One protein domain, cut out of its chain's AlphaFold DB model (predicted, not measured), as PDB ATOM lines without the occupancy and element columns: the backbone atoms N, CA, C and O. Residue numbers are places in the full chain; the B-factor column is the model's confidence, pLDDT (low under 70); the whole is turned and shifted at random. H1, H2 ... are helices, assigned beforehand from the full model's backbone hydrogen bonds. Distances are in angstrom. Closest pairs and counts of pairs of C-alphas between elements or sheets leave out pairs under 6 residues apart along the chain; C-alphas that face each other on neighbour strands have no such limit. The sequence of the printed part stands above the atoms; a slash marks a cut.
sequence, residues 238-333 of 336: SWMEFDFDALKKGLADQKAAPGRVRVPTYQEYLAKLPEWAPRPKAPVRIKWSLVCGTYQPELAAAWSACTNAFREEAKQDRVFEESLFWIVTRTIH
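Overview. This is residues 238 to 333 of the 336 residues of an uncharacterized protein of Aquisphaera giovannonii (UniProt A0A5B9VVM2). Five helices make a loose, open horseshoe round an empty middle: H2 and H3 pack side by side at its bend, H1 is one free arm, and H4 followed by H5 makes the other. The printed part has 96 residues, H1 to H5 in order and no named strand, and is all helix. It is loose, with a radius of gyration of the C-alphas of 16.6 A and spans of 48 by 36 by 22 A.

Along the chain. H1, residues 244 to 256, begins at C-alpha 244 (46.984, -13.560, 23.047) and measures 18.4 A from first to last C-alpha. H2 is residues 266 to 272, H3 287 to 295. H4, residues 297 to 314, measures 25.3 A. H5, residues 318 to 331, measures 19.8 A and ends at C-alpha 331 (52.786, 1.898, 14.934).

Arrangement. H2 and H3 touch at a shallow tilt of 28 degrees, the same way; their closest C-alphas, Tyr 269 and Thr 294, are 4.7 A apart. H4 touches H3 with residues 299 to 301 alone, at a steep tilt of 50 degrees, opposite ways; the closest C-alphas, Gly 293 and Ala 300, are 5.4 A apart. H1 and H5 touch no helix. In H1 to H5 every O i to N i+4 pair is within hydrogen-bond range.

Size, cuts and confidence. The farthest C-alphas, Met 240 and Glu 275, are 48.1 A apart. The H2 to H3 link is long. The printed part has no cut, and no printed residue is under 70 in pLDDT.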
ATOM      1  N   SER A 238      59.066  -6.033  21.281       80.75
ATOM      2  CA  SER A 238      57.814  -5.287  21.318       80.75
ATOM      3  C   SER A 238      56.652  -6.167  20.853       80.75
ATOM      4  O   SER A 238      55.546  -6.064  21.384       80.75
ATOM      5  N   TRP A 239      56.839  -7.025  19.843       77.44
ATOM      6  CA  TRP A 239      55.780  -7.926  19.359       77.44
ATOM      7  C   TRP A 239      55.500  -9.077  20.320       77.44
ATOM      8  O   TRP A 239      54.407  -9.637  20.272       77.44
ATOM      9  N   MET A 240      56.438  -9.364  21.220       84.19
ATOM     10  CA  MET A 240      56.295 -10.344  22.295       84.19
ATOM     11  C   MET A 240      55.816  -9.740  23.629       84.19
ATOM     12  O   MET A 240      55.635 -10.485  24.588       84.19
ATOM     13  N   GLU A 241      55.610  -8.419  23.717       85.50
ATOM     14  CA  GLU A 241      55.268  -7.724  24.973       85.50
ATOM     15  C   GLU A 241      53.913  -8.158  25.559       85.50
ATOM     16  O   GLU A 241      53.718  -8.146  26.773       85.50
ATOM     17  N   PHE A 242      52.972  -8.558  24.706       81.31
ATOM     18  CA  PHE A 242      51.634  -8.987  25.101       81.31
ATOM     19  C   PHE A 242      51.283 -10.313  24.435       81.31
ATOM     20  O   PHE A 242      51.460 -10.495  23.231       81.31
ATOM     21  N   ASP A 243      50.752 -11.236  25.231       84.88
ATOM     22  CA  ASP A 243      50.249 -12.511  24.743       84.88
ATOM     23  C   ASP A 243      48.825 -12.384  24.167       84.88
ATOM     24  O   ASP A 243      48.180 -11.327  24.171       84.88
ATOM     25  N   PHE A 244      48.320 -13.495  23.631       83.38
ATOM     26  CA  PHE A 244      46.984 -13.560  23.047       83.38
ATOM     27  C   PHE A 244      45.873 -13.200  24.050       83.38
ATOM     28  O   PHE A 244      44.871 -12.588  23.668       83.38
ATOM     29  N   ASP A 245      46.042 -13.542  25.328       88.44
ATOM     30  CA  ASP A 245      45.048 -13.267  26.362       88.44
ATOM     31  C   ASP A 245      45.008 -11.779  26.718       88.44
ATOM     32  O   ASP A 245      43.918 -11.206  26.844       88.44
ATOM     33  N   ALA A 246      46.165 -11.117  26.782       86.06
ATOM     34  CA  ALA A 246      46.265  -9.671  26.940       86.06
ATOM     35  C   ALA A 246      45.580  -8.926  25.781       86.06
ATOM     36  O   ALA A 246      44.780  -8.017  26.024       86.06
ATOM     37  N   LEU A 247      45.801  -9.356  24.531       82.50
ATOM     38  CA  LEU A 247      45.126  -8.793  23.351       82.50
ATOM     39  C   LEU A 247      43.607  -8.979  23.414       82.50
ATOM     40  O   LEU A 247      42.838  -8.036  23.197       82.50
ATOM     41  N   LYS A 248      43.153 -10.190  23.748       85.81
ATOM     42  CA  LYS A 248      41.727 -10.504  23.885       85.81
ATOM     43  C   LYS A 248      41.070  -9.663  24.976       85.81
ATOM     44  O   LYS A 248      39.952  -9.181  24.774       85.81
ATOM     45  N   LYS A 249      41.754  -9.470  26.107       89.19
ATOM     46  CA  LYS A 249      41.294  -8.607  27.196       89.19
ATOM     47  C   LYS A 249      41.206  -7.150  26.743       89.19
ATOM     48  O   LYS A 249      40.155  -6.545  26.925       89.19
ATOM     49  N   GLY A 250      42.246  -6.615  26.102       84.81
ATOM     50  CA  GLY A 250      42.247  -5.242  25.582       84.81
ATOM     51  C   GLY A 250      41.084  -4.980  24.621       84.81
ATOM     52  O   GLY A 250      40.355  -4.001  24.775       84.81
ATOM     53  N   LEU A 251      40.821  -5.914  23.702       84.94
ATOM     54  CA  LEU A 251      39.682  -5.825  22.785       84.94
ATOM     55  C   LEU A 251      38.329  -5.907  23.513       84.94
ATOM     56  O   LEU A 251      37.366  -5.247  23.117       84.94
ATOM     57  N   ALA A 252      38.216  -6.733  24.556       89.12
ATOM     58  CA  ALA A 252      37.002  -6.821  25.364       89.12
ATOM     59  C   ALA A 252      36.743  -5.516  26.133       89.12
ATOM     60  O   ALA A 252      35.619  -5.008  26.101       89.12
ATOM     61  N   ASP A 253      37.782  -4.943  26.740       89.06
ATOM     62  CA  ASP A 253      37.718  -3.665  27.451       89.06
ATOM     63  C   ASP A 253      37.309  -2.536  26.493       89.06
ATOM     64  O   ASP A 253      36.391  -1.768  26.786       89.06
ATOM     65  N   GLN A 254      37.896  -2.487  25.293       84.56
ATOM     66  CA  GLN A 254      37.534  -1.512  24.260       84.56
ATOM     67  C   GLN A 254      36.083  -1.669  23.786       84.56
ATOM     68  O   GLN A 254      35.385  -0.678  23.570       84.56
ATOM     69  N   LYS A 255      35.591  -2.906  23.634       86.00
ATOM     70  CA  LYS A 255      34.185  -3.165  23.277       86.00
ATOM     71  C   LYS A 255      33.215  -2.714  24.367       86.00
ATOM     72  O   LYS A 255      32.104  -2.298  24.029       86.00
ATOM     73  N   ALA A 256      33.616  -2.829  25.632       89.75
ATOM     74  CA  ALA A 256      32.825  -2.433  26.793       89.75
ATOM     75  C   ALA A 256      32.889  -0.925  27.081       89.75
ATOM     76  O   ALA A 256      31.983  -0.394  27.728       89.75
ATOM     77  N   ALA A 257      33.926  -0.232  26.601       88.19
ATOM     78  CA  ALA A 257      34.104   1.193  26.824       88.19
ATOM     79  C   ALA A 257      32.916   2.011  26.269       88.19
ATOM     80  O   ALA A 257      32.444   1.758  25.150       88.19
ATOM     81  N   PRO A 258      32.422   3.013  27.022       89.56
ATOM     82  CA  PRO A 258      31.385   3.901  26.527       89.56
ATOM     83  C   PRO A 258      31.900   4.700  25.323       89.56
ATOM     84  O   PRO A 258      33.053   5.125  25.269       89.56
ATOM     85  N   GLY A 259      31.029   4.921  24.338       90.25
ATOM     86  CA  GLY A 259      31.363   5.763  23.194       90.25
ATOM     87  C   GLY A 259      31.552   7.222  23.614       90.25
ATOM     88  O   GLY A 259      30.759   7.755  24.384       90.25
ATOM     89  N   ARG A 260      32.568   7.889  23.056       93.75
ATOM     90  CA  ARG A 260      32.832   9.327  23.278       93.75
ATOM     91  C   ARG A 260      31.780  10.253  22.650       93.75
ATOM     92  O   ARG A 260      31.649  11.412  23.031       93.75
ATOM     93  N   VAL A 261      31.042   9.728  21.676       95.69
ATOM     94  CA  VAL A 261      29.869  10.346  21.050       95.69
ATOM     95  C   VAL A 261      28.781   9.291  20.904       95.69
ATOM     96  O   VAL A 261      29.074   8.087  20.864       95.69
ATOM     97  N   ARG A 262      27.528   9.724  20.788       95.94
ATOM     98  CA  ARG A 262      26.427   8.815  20.457       95.94
ATOM     99  C   ARG A 262      26.693   8.131  19.111       95.94
ATOM    100  O   ARG A 262      27.068   8.776  18.139       95.94
ATOM    101  N   VAL A 263      26.454   6.820  19.039       96.44
ATOM    102  CA  VAL A 263      26.485   6.074  17.772       96.44
ATOM    103  C   VAL A 263      25.095   6.136  17.132       96.44
ATOM    104  O   VAL A 263      24.144   5.627  17.730       96.44
ATOM    105  N   PRO A 264      24.946   6.740  15.944       97.94
ATOM    106  CA  PRO A 264      23.667   6.790  15.247       97.94
ATOM    107  C   PRO A 264      23.226   5.422  14.733       97.94
ATOM    108  O   PRO A 264      24.038   4.528  14.488       97.94
ATOM    109  N   THR A 265      21.924   5.267  14.533       97.88
ATOM    110  CA  THR A 265      21.334   4.089  13.897       97.88
ATOM    111  C   THR A 265      21.593   4.079  12.389       97.88
ATOM    112  O   THR A 265      21.853   5.106  11.762       97.88
ATOM    113  N   TYR A 266      21.449   2.908  11.765       97.94
ATOM    114  CA  TYR A 266      21.547   2.789  10.308       97.94
ATOM    115  C   TYR A 266      20.480   3.615   9.561       97.94
ATOM    116  O   TYR A 266      20.754   4.123   8.479       97.94
ATOM    117  N   GLN A 267      19.287   3.800  10.141       98.12
ATOM    118  CA  GLN A 267      18.236   4.627   9.534       98.12
ATOM    119  C   GLN A 267      18.591   6.118   9.564       98.12
ATOM    120  O   GLN A 267      18.426   6.800   8.557       98.12
ATOM    121  N   GLU A 268      19.150   6.612  10.675       98.25
ATOM    122  CA  GLU A 268      19.669   7.987  10.756       98.25
ATOM    123  C   GLU A 268      20.799   8.226   9.745       98.25
ATOM    124  O   GLU A 268      20.828   9.269   9.093       98.25
ATOM    125  N   TYR A 269      21.690   7.243   9.567       98.00
ATOM    126  CA  TYR A 269      22.734   7.276   8.540       98.00
ATOM    127  C   TYR A 269      22.143   7.368   7.124       98.00
ATOM    128  O   TYR A 269      22.534   8.239   6.349       98.00
ATOM    129  N   LEU A 270      21.176   6.505   6.779       97.25
ATOM    130  CA  LEU A 270      20.549   6.517   5.452       97.25
ATOM    131  C   LEU A 270      19.812   7.828   5.167       97.25
ATOM    132  O   LEU A 270      19.859   8.308   4.037       97.25
ATOM    133  N   ALA A 271      19.158   8.404   6.178       97.81
ATOM    134  CA  ALA A 271      18.423   9.658   6.052       97.81
ATOM    135  C   ALA A 271      19.330  10.861   5.743       97.81
ATOM    136  O   ALA A 271      18.854  11.856   5.202       97.81
ATOM    137  N   LYS A 272      20.623  10.777   6.078       97.56
ATOM    138  CA  LYS A 272      21.605  11.844   5.850       97.56
ATOM    139  C   LYS A 272      22.566  11.584   4.695       97.56
ATOM    140  O   LYS A 272      23.393  12.445   4.404       97.56
ATOM    141  N   LEU A 273      22.485  10.422   4.048       96.56
ATOM    142  CA  LEU A 273      23.387  10.082   2.955       96.56
ATOM    143  C   LEU A 273      23.217  11.088   1.797       96.56
ATOM    144  O   LEU A 273      22.085  11.283   1.347       96.56
ATOM    145  N   PRO A 274      24.303  11.702   1.288       96.50
ATOM    146  CA  PRO A 274      24.206  12.623   0.165       96.50
ATOM    147  C   PRO A 274      23.622  11.952  -1.076       96.50
ATOM    148  O   PRO A 274      23.913  10.787  -1.346       96.50
ATOM    149  N   GLU A 275      22.864  12.700  -1.876       94.88
ATOM    150  CA  GLU A 275      22.220  12.178  -3.092       94.88
ATOM    151  C   GLU A 275      23.228  11.596  -4.095       94.88
ATOM    152  O   GLU A 275      22.978  10.572  -4.729       94.88
ATOM    153  N   TRP A 276      24.405  12.218  -4.196       93.00
ATOM    154  CA  TRP A 276      25.472  11.777  -5.092       93.00
ATOM    155  C   TRP A 276      26.164  10.489  -4.616       93.00
ATOM    156  O   TRP A 276      26.810   9.802  -5.415       93.00
ATOM    157  N   ALA A 277      26.055  10.150  -3.328       94.31
ATOM    158  CA  ALA A 277      26.752   9.017  -2.743       94.31
ATOM    159  C   ALA A 277      26.002   7.702  -3.025       94.31
ATOM    160  O   ALA A 277      24.776   7.629  -2.901       94.31
ATOM    161  N   PRO A 278      26.711   6.616  -3.387       91.12
ATOM    162  CA  PRO A 278      26.068   5.334  -3.625       91.12
ATOM    163  C   PRO A 278      25.441   4.800  -2.335       91.12
ATOM    164  O   PRO A 278      26.089   4.729  -1.287       91.12
ATOM    165  N   ARG A 279      24.180   4.364  -2.418       93.31
ATOM    166  CA  ARG A 279      23.521   3.688  -1.297       93.31
ATOM    167  C   ARG A 279      24.195   2.337  -1.029       93.31
ATOM    168  O   ARG A 279      24.447   1.587  -1.977       93.31
ATOM    169  N   PRO A 280      24.479   1.996   0.240       93.56
ATOM    170  CA  PRO A 280      25.079   0.712   0.569       93.56
ATOM    171  C   PRO A 280      24.108  -0.434   0.247       93.56
ATOM    172  O   PRO A 280      22.912  -0.349   0.515       93.56
ATOM    173  N   LYS A 281      24.636  -1.528  -0.314       93.75
ATOM    174  CA  LYS A 281      23.848  -2.724  -0.669       93.75
ATOM    175  C   LYS A 281      23.415  -3.548   0.552       93.75
ATOM    176  O   LYS A 281      22.497  -4.351   0.449       93.75
ATOM    177  N   ALA A 282      24.088  -3.365   1.687       95.00
ATOM    178  CA  ALA A 282      23.822  -4.059   2.941       95.00
ATOM    179  C   ALA A 282      23.902  -3.080   4.126       95.00
ATOM    180  O   ALA A 282      24.589  -2.060   4.019       95.00
ATOM    181  N   PRO A 283      23.245  -3.380   5.263       96.38
ATOM    182  CA  PRO A 283      23.298  -2.524   6.442       96.38
ATOM    183  C   PRO A 283      24.724  -2.264   6.935       96.38
ATOM    184  O   PRO A 283      25.488  -3.199   7.186       96.38
ATOM    185  N   VAL A 284      25.062  -0.988   7.127       94.75
ATOM    186  CA  VAL A 284      26.350  -0.570   7.694       94.75
ATOM    187  C   VAL A 284      26.352  -0.876   9.191       94.75
ATOM    188  O   VAL A 284      25.507  -0.383   9.933       94.75
ATOM    189  N   ARG A 285      27.307  -1.700   9.637       94.12
ATOM    190  CA  ARG A 285      27.460  -2.103  11.051       94.12
ATOM    191  C   ARG A 285      28.684  -1.494  11.734       94.12
ATOM    192  O   ARG A 285      28.818  -1.579  12.951       94.12
ATOM    193  N   ILE A 286      29.581  -0.889  10.958       92.50
ATOM    194  CA  ILE A 286      30.793  -0.260  11.475       92.50
ATOM    195  C   ILE A 286      30.380   1.024  12.200       92.50
ATOM    196  O   ILE A 286      29.908   1.970  11.565       92.50
ATOM    197  N   LYS A 287      30.557   1.062  13.530       93.38
ATOM    198  CA  LYS A 287      30.176   2.208  14.382       93.38
ATOM    199  C   LYS A 287      30.773   3.519  13.867       93.38
ATOM    200  O   LYS A 287      30.069   4.519  13.788       93.38
ATOM    201  N   TRP A 288      32.043   3.492  13.457       91.62
ATOM    202  CA  TRP A 288      32.726   4.650  12.880       91.62
ATOM    203  C   TRP A 288      32.036   5.171  11.612       91.62
ATOM    204  O   TRP A 288      31.785   6.366  11.499       91.62
ATOM    205  N   SER A 289      31.645   4.286  10.691       94.94
ATOM    206  CA  SER A 289      30.917   4.673   9.478       94.94
ATOM    207  C   SER A 289      29.543   5.274   9.788       94.94
ATOM    208  O   SER A 289      29.151   6.240   9.137       94.94
ATOM    209  N   LEU A 290      28.834   4.757  10.799       97.38
ATOM    210  CA  LEU A 290      27.554   5.320  11.250       97.38
ATOM    211  C   LEU A 290      27.731   6.721  11.850       97.38
ATOM    212  O   LEU A 290      26.983   7.631  11.501       97.38
ATOM    213  N   VAL A 291      28.742   6.911  12.703       97.25
ATOM    214  CA  VAL A 291      29.089   8.217  13.288       97.25
ATOM    215  C   VAL A 291      29.448   9.205  12.177       97.25
ATOM    216  O   VAL A 291      28.766  10.214  12.007       97.25
ATOM    217  N   CYS A 292      30.454   8.901  11.360       96.88
ATOM    218  CA  CYS A 292      30.932   9.812  10.320       96.88
ATOM    219  C   CYS A 292      29.862  10.116   9.274       96.88
ATOM    220  O   CYS A 292      29.648  11.280   8.950       96.88
ATOM    221  N   GLY A 293      29.149   9.101   8.784       97.00
ATOM    222  CA  GLY A 293      28.122   9.285   7.762       97.00
ATOM    223  C   GLY A 293      26.874  10.022   8.245       97.00
ATOM    224  O   GLY A 293      26.169  10.597   7.427       97.00
ATOM    225  N   THR A 294      26.610  10.059   9.553       98.25
ATOM    226  CA  THR A 294      25.463  10.805  10.101       98.25
ATOM    227  C   THR A 294      25.856  12.205  10.574       98.25
ATOM    228  O   THR A 294      25.103  13.162  10.385       98.25
ATOM    229  N   TYR A 295      27.010  12.367  11.223       98.25
ATOM    230  CA  TYR A 295      27.443  13.690  11.678       98.25
ATOM    231  C   TYR A 295      28.045  14.511  10.535       98.25
ATOM    232  O   TYR A 295      27.827  15.711  10.493       98.25
ATOM    233  N   GLN A 296      28.774  13.888   9.606       98.25
ATOM    234  CA  GLN A 296      29.515  14.559   8.530       98.25
ATOM    235  C   GLN A 296      29.325  13.848   7.173       98.25
ATOM    236  O   GLN A 296      30.307  13.397   6.572       98.25
ATOM    237  N   PRO A 297      28.080  13.736   6.668       97.69
ATOM    238  CA  PRO A 297      27.745  12.916   5.500       97.69
ATOM    239  C   PRO A 297      28.569  13.244   4.251       97.69
ATOM    240  O   PRO A 297      29.088  12.337   3.605       97.69
ATOM    241  N   GLU A 298      28.751  14.530   3.938       97.69
ATOM    242  CA  GLU A 298      29.523  14.973   2.768       97.69
ATOM    243  C   GLU A 298      31.004  14.585   2.853       97.69
ATOM    244  O   GLU A 298      31.567  14.057   1.893       97.69
ATOM    245  N   LEU A 299      31.639  14.813   4.009       97.88
ATOM    246  CA  LEU A 299      33.055  14.490   4.212       97.88
ATOM    247  C   LEU A 299      33.271  12.968   4.218       97.88
ATOM    248  O   LEU A 299      34.177  12.459   3.562       97.88
ATOM    249  N   ALA A 300      32.404  12.231   4.915       97.50
ATOM    250  CA  ALA A 300      32.494  10.779   5.044       97.50
ATOM    251  C   ALA A 300      32.243  10.048   3.716       97.50
ATOM    252  O   ALA A 300      32.946   9.082   3.393       97.50
ATOM    253  N   ALA A 301      31.266  10.509   2.929       97.38
ATOM    254  CA  ALA A 301      30.997   9.959   1.606       97.38
ATOM    255  C   ALA A 301      32.168  10.214   0.650       97.38
ATOM    256  O   ALA A 301      32.551   9.314  -0.096       97.38
ATOM    257  N   ALA A 302      32.782  11.403   0.700       97.56
ATOM    258  CA  ALA A 302      33.930  11.731  -0.146       97.56
ATOM    259  C   ALA A 302      35.160  10.899   0.213       97.56
ATOM    260  O   ALA A 302      35.843  10.396  -0.678       97.56
ATOM    261  N   TRP A 303      35.386  10.682   1.510       97.50
ATOM    262  CA  TRP A 303      36.437   9.790   1.988       97.50
ATOM    263  C   TRP A 303      36.226   8.372   1.455       97.50
ATOM    264  O   TRP A 303      37.124   7.792   0.852       97.50
ATOM    265  N   SER A 304      35.004   7.851   1.595       96.12
ATOM    266  CA  SER A 304      34.650   6.510   1.122       96.12
ATOM    267  C   SER A 304      34.793   6.370  -0.396       96.12
ATOM    268  O   SER A 304      35.277   5.343  -0.870       96.12
ATOM    269  N   ALA A 305      34.415   7.394  -1.169       96.25
ATOM    270  CA  ALA A 305      34.609   7.419  -2.619       96.25
ATOM    271  C   ALA A 305      36.102   7.348  -2.985       96.25
ATOM    272  O   ALA A 305      36.482   6.535  -3.825       96.25
ATOM    273  N   CYS A 306      36.944   8.131  -2.303       97.12
ATOM    274  CA  CYS A 306      38.394   8.122  -2.487       97.12
ATOM    275  C   CYS A 306      39.009   6.753  -2.161       97.12
ATOM    276  O   CYS A 306      39.735   6.194  -2.981       97.12
ATOM    277  N   THR A 307      38.686   6.168  -1.004       94.31
ATOM    278  CA  THR A 307      39.252   4.870  -0.595       94.31
ATOM    279  C   THR A 307      38.755   3.709  -1.452       94.31
ATOM    280  O   THR A 307      39.507   2.771  -1.706       94.31
ATOM    281  N   ASN A 308      37.503   3.753  -1.924       94.06
ATOM    282  CA  ASN A 308      36.979   2.728  -2.828       94.06
ATOM    283  C   ASN A 308      37.635   2.820  -4.209       94.06
ATOM    284  O   ASN A 308      38.047   1.792  -4.739       94.06
ATOM    285  N   ALA A 309      37.792   4.031  -4.759       95.50
ATOM    286  CA  ALA A 309      38.517   4.235  -6.012       95.50
ATOM    287  C   ALA A 309      39.958   3.712  -5.904       95.50
ATOM    288  O   ALA A 309      40.385   2.933  -6.755       95.50
ATOM    289  N   PHE A 310      40.652   4.032  -4.804       94.69
ATOM    290  CA  PHE A 310      41.994   3.514  -4.544       94.69
ATOM    291  C   PHE A 310      42.026   1.988  -4.504       94.69
ATOM    292  O   PHE A 310      42.833   1.386  -5.205       94.69
ATOM    293  N   ARG A 311      41.128   1.343  -3.748       91.50
ATOM    294  CA  ARG A 311      41.066  -0.126  -3.672       91.50
ATOM    295  C   ARG A 311      40.894  -0.762  -5.053       91.50
ATOM    296  O   ARG A 311      41.543  -1.759  -5.361       91.50
ATOM    297  N   GLU A 312      40.030  -0.194  -5.890       92.12
ATOM    298  CA  GLU A 312      39.768  -0.716  -7.233       92.12
ATOM    299  C   GLU A 312      40.946  -0.517  -8.205       92.12
ATOM    300  O   GLU A 312      41.165  -1.360  -9.076       92.12
ATOM    301  N   GLU A 313      41.697   0.585  -8.090       93.94
ATOM    302  CA  GLU A 313      42.795   0.934  -9.010       93.94
ATOM    303  C   GLU A 313      44.171   0.437  -8.569       93.94
ATOM    304  O   GLU A 313      45.016   0.097  -9.400       93.94
ATOM    305  N   ALA A 314      44.432   0.422  -7.266       90.88
ATOM    306  CA  ALA A 314      45.726   0.033  -6.733       90.88
ATOM    307  C   ALA A 314      45.953  -1.474  -6.883       90.88
ATOM    308  O   ALA A 314      47.096  -1.883  -7.080       90.88
ATOM    309  N   LYS A 315      44.873  -2.279  -6.834       87.44
ATOM    310  CA  LYS A 315      44.914  -3.752  -6.901       87.44
ATOM    311  C   LYS A 315      46.009  -4.323  -5.993       87.44
ATOM    312  O   LYS A 315      46.776  -5.191  -6.407       87.44
ATOM    313  N   GLN A 316      46.117  -3.770  -4.784       84.19
ATOM    314  CA  GLN A 316      47.114  -4.211  -3.820       84.19
ATOM    315  C   GLN A 316      46.896  -5.689  -3.508       84.19
ATOM    316  O   GLN A 316      45.763  -6.177  -3.499       84.19
ATOM    317  N   ASP A 317      47.995  -6.403  -3.281       85.81
ATOM    318  CA  ASP A 317      47.902  -7.757  -2.767       85.81
ATOM    319  C   ASP A 317      47.170  -7.733  -1.418       85.81
ATOM    320  O   ASP A 317      47.441  -6.888  -0.563       85.81
ATOM    321  N   ARG A 318      46.224  -8.655  -1.236       83.81
ATOM    322  CA  ARG A 318      45.368  -8.668  -0.049       83.81
ATOM    323  C   ARG A 318      46.168  -8.923   1.226       83.81
ATOM    324  O   ARG A 318      45.872  -8.320   2.250       83.81
ATOM    325  N   VAL A 319      47.160  -9.815   1.184       82.94
ATOM    326  CA  VAL A 319      47.998 -10.105   2.357       82.94
ATOM    327  C   VAL A 319      48.812  -8.868   2.711       82.94
ATOM    328  O   VAL A 319      48.908  -8.514   3.884       82.94
ATOM    329  N   PHE A 320      49.329  -8.167   1.704       83.25
ATOM    330  CA  PHE A 320      50.020  -6.901   1.901       83.25
ATOM    331  C   PHE A 320      49.112  -5.811   2.500       83.25
ATOM    332  O   PHE A 320      49.515  -5.173   3.471       83.25
ATOM    333  N   GLU A 321      47.890  -5.620   1.987       82.25
ATOM    334  CA  GLU A 321      46.923  -4.631   2.507       82.25
ATOM    335  C   GLU A 321      46.584  -4.892   3.985       82.25
ATOM    336  O   GLU A 321      46.683  -3.989   4.819       82.25
ATOM    337  N   GLU A 322      46.260  -6.139   4.333       82.50
ATOM    338  CA  GLU A 322      45.929  -6.533   5.709       82.50
ATOM    339  C   GLU A 322      47.148  -6.418   6.642       82.50
ATOM    340  O   GLU A 322      47.033  -5.958   7.778       82.50
ATOM    341  N   SER A 323      48.344  -6.775   6.164       83.69
ATOM    342  CA  SER A 323      49.580  -6.650   6.951       83.69
ATOM    343  C   SER A 323      49.921  -5.187   7.225       83.69
ATOM    344  O   SER A 323      50.247  -4.828   8.358       83.69
ATOM    345  N   LEU A 324      49.796  -4.318   6.215       84.62
ATOM    346  CA  LEU A 324      49.979  -2.877   6.383       84.62
ATOM    347  C   LEU A 324      48.981  -2.295   7.379       84.62
ATOM    348  O   LEU A 324      49.373  -1.464   8.196       84.62
ATOM    349  N   PHE A 325      47.722  -2.737   7.347       81.56
ATOM    350  CA  PHE A 325      46.725  -2.304   8.321       81.56
ATOM    351  C   PHE A 325      47.189  -2.585   9.756       81.56
ATOM    352  O   PHE A 325      47.165  -1.675  10.586       81.56
ATOM    353  N   TRP A 326      47.678  -3.794  10.049       80.38
ATOM    354  CA  TRP A 326      48.163  -4.148  11.389       80.38
ATOM    355  C   TRP A 326      49.448  -3.420  11.780       80.38
ATOM    356  O   TRP A 326      49.545  -2.926  12.906       80.38
ATOM    357  N   ILE A 327      50.406  -3.292  10.858       82.88
ATOM    358  CA  ILE A 327      51.648  -2.540  11.091       82.88
ATOM    359  C   ILE A 327      51.324  -1.085  11.422       82.88
ATOM    360  O   ILE A 327      51.811  -0.564  12.427       82.88
ATOM    361  N   VAL A 328      50.485  -0.432  10.614       81.25
ATOM    362  CA  VAL A 328      50.078   0.958  10.843       81.25
ATOM    363  C   VAL A 328      49.339   1.059  12.169       81.25
ATOM    364  O   VAL A 328      49.750   1.850  13.011       81.25
ATOM    365  N   THR A 329      48.322   0.224  12.395       78.81
ATOM    366  CA  THR A 329      47.513   0.222  13.624       78.81
ATOM    367  C   THR A 329      48.391   0.141  14.865       78.81
ATOM    368  O   THR A 329      48.259   0.970  15.761       78.81
ATOM    369  N   ARG A 330      49.357  -0.777  14.889       78.50
ATOM    370  CA  ARG A 330      50.330  -0.889  15.978       78.50
ATOM    371  C   ARG A 330      51.226   0.345  16.089       78.50
ATOM    372  O   ARG A 330      51.358   0.897  17.175       78.50
ATOM    373  N   THR A 331      51.818   0.782  14.978       79.19
ATOM    374  CA  THR A 331      52.786   1.898  14.934       79.19
ATOM    375  C   THR A 331      52.189   3.205  15.447       79.19
ATOM    376  O   THR A 331      52.885   3.991  16.078       79.19
ATOM    377  N   ILE A 332      50.905   3.449  15.179       77.94
ATOM    378  CA  ILE A 332      50.211   4.662  15.630       77.94
ATOM    379  C   ILE A 332      49.347   4.431  16.877       77.94
ATOM    380  O   ILE A 332      48.530   5.291  17.205       77.94
ATOM    381  N   HIS A 333      49.492   3.276  17.541       79.50
ATOM    382  CA  HIS A 333      48.678   2.869  18.690       79.50
ATOM    383  C   HIS A 333      47.170   3.065  18.439       79.50
ATOM    384  O   HIS A 333      46.412   3.522  19.299       79.50
TER     385      HIS A 333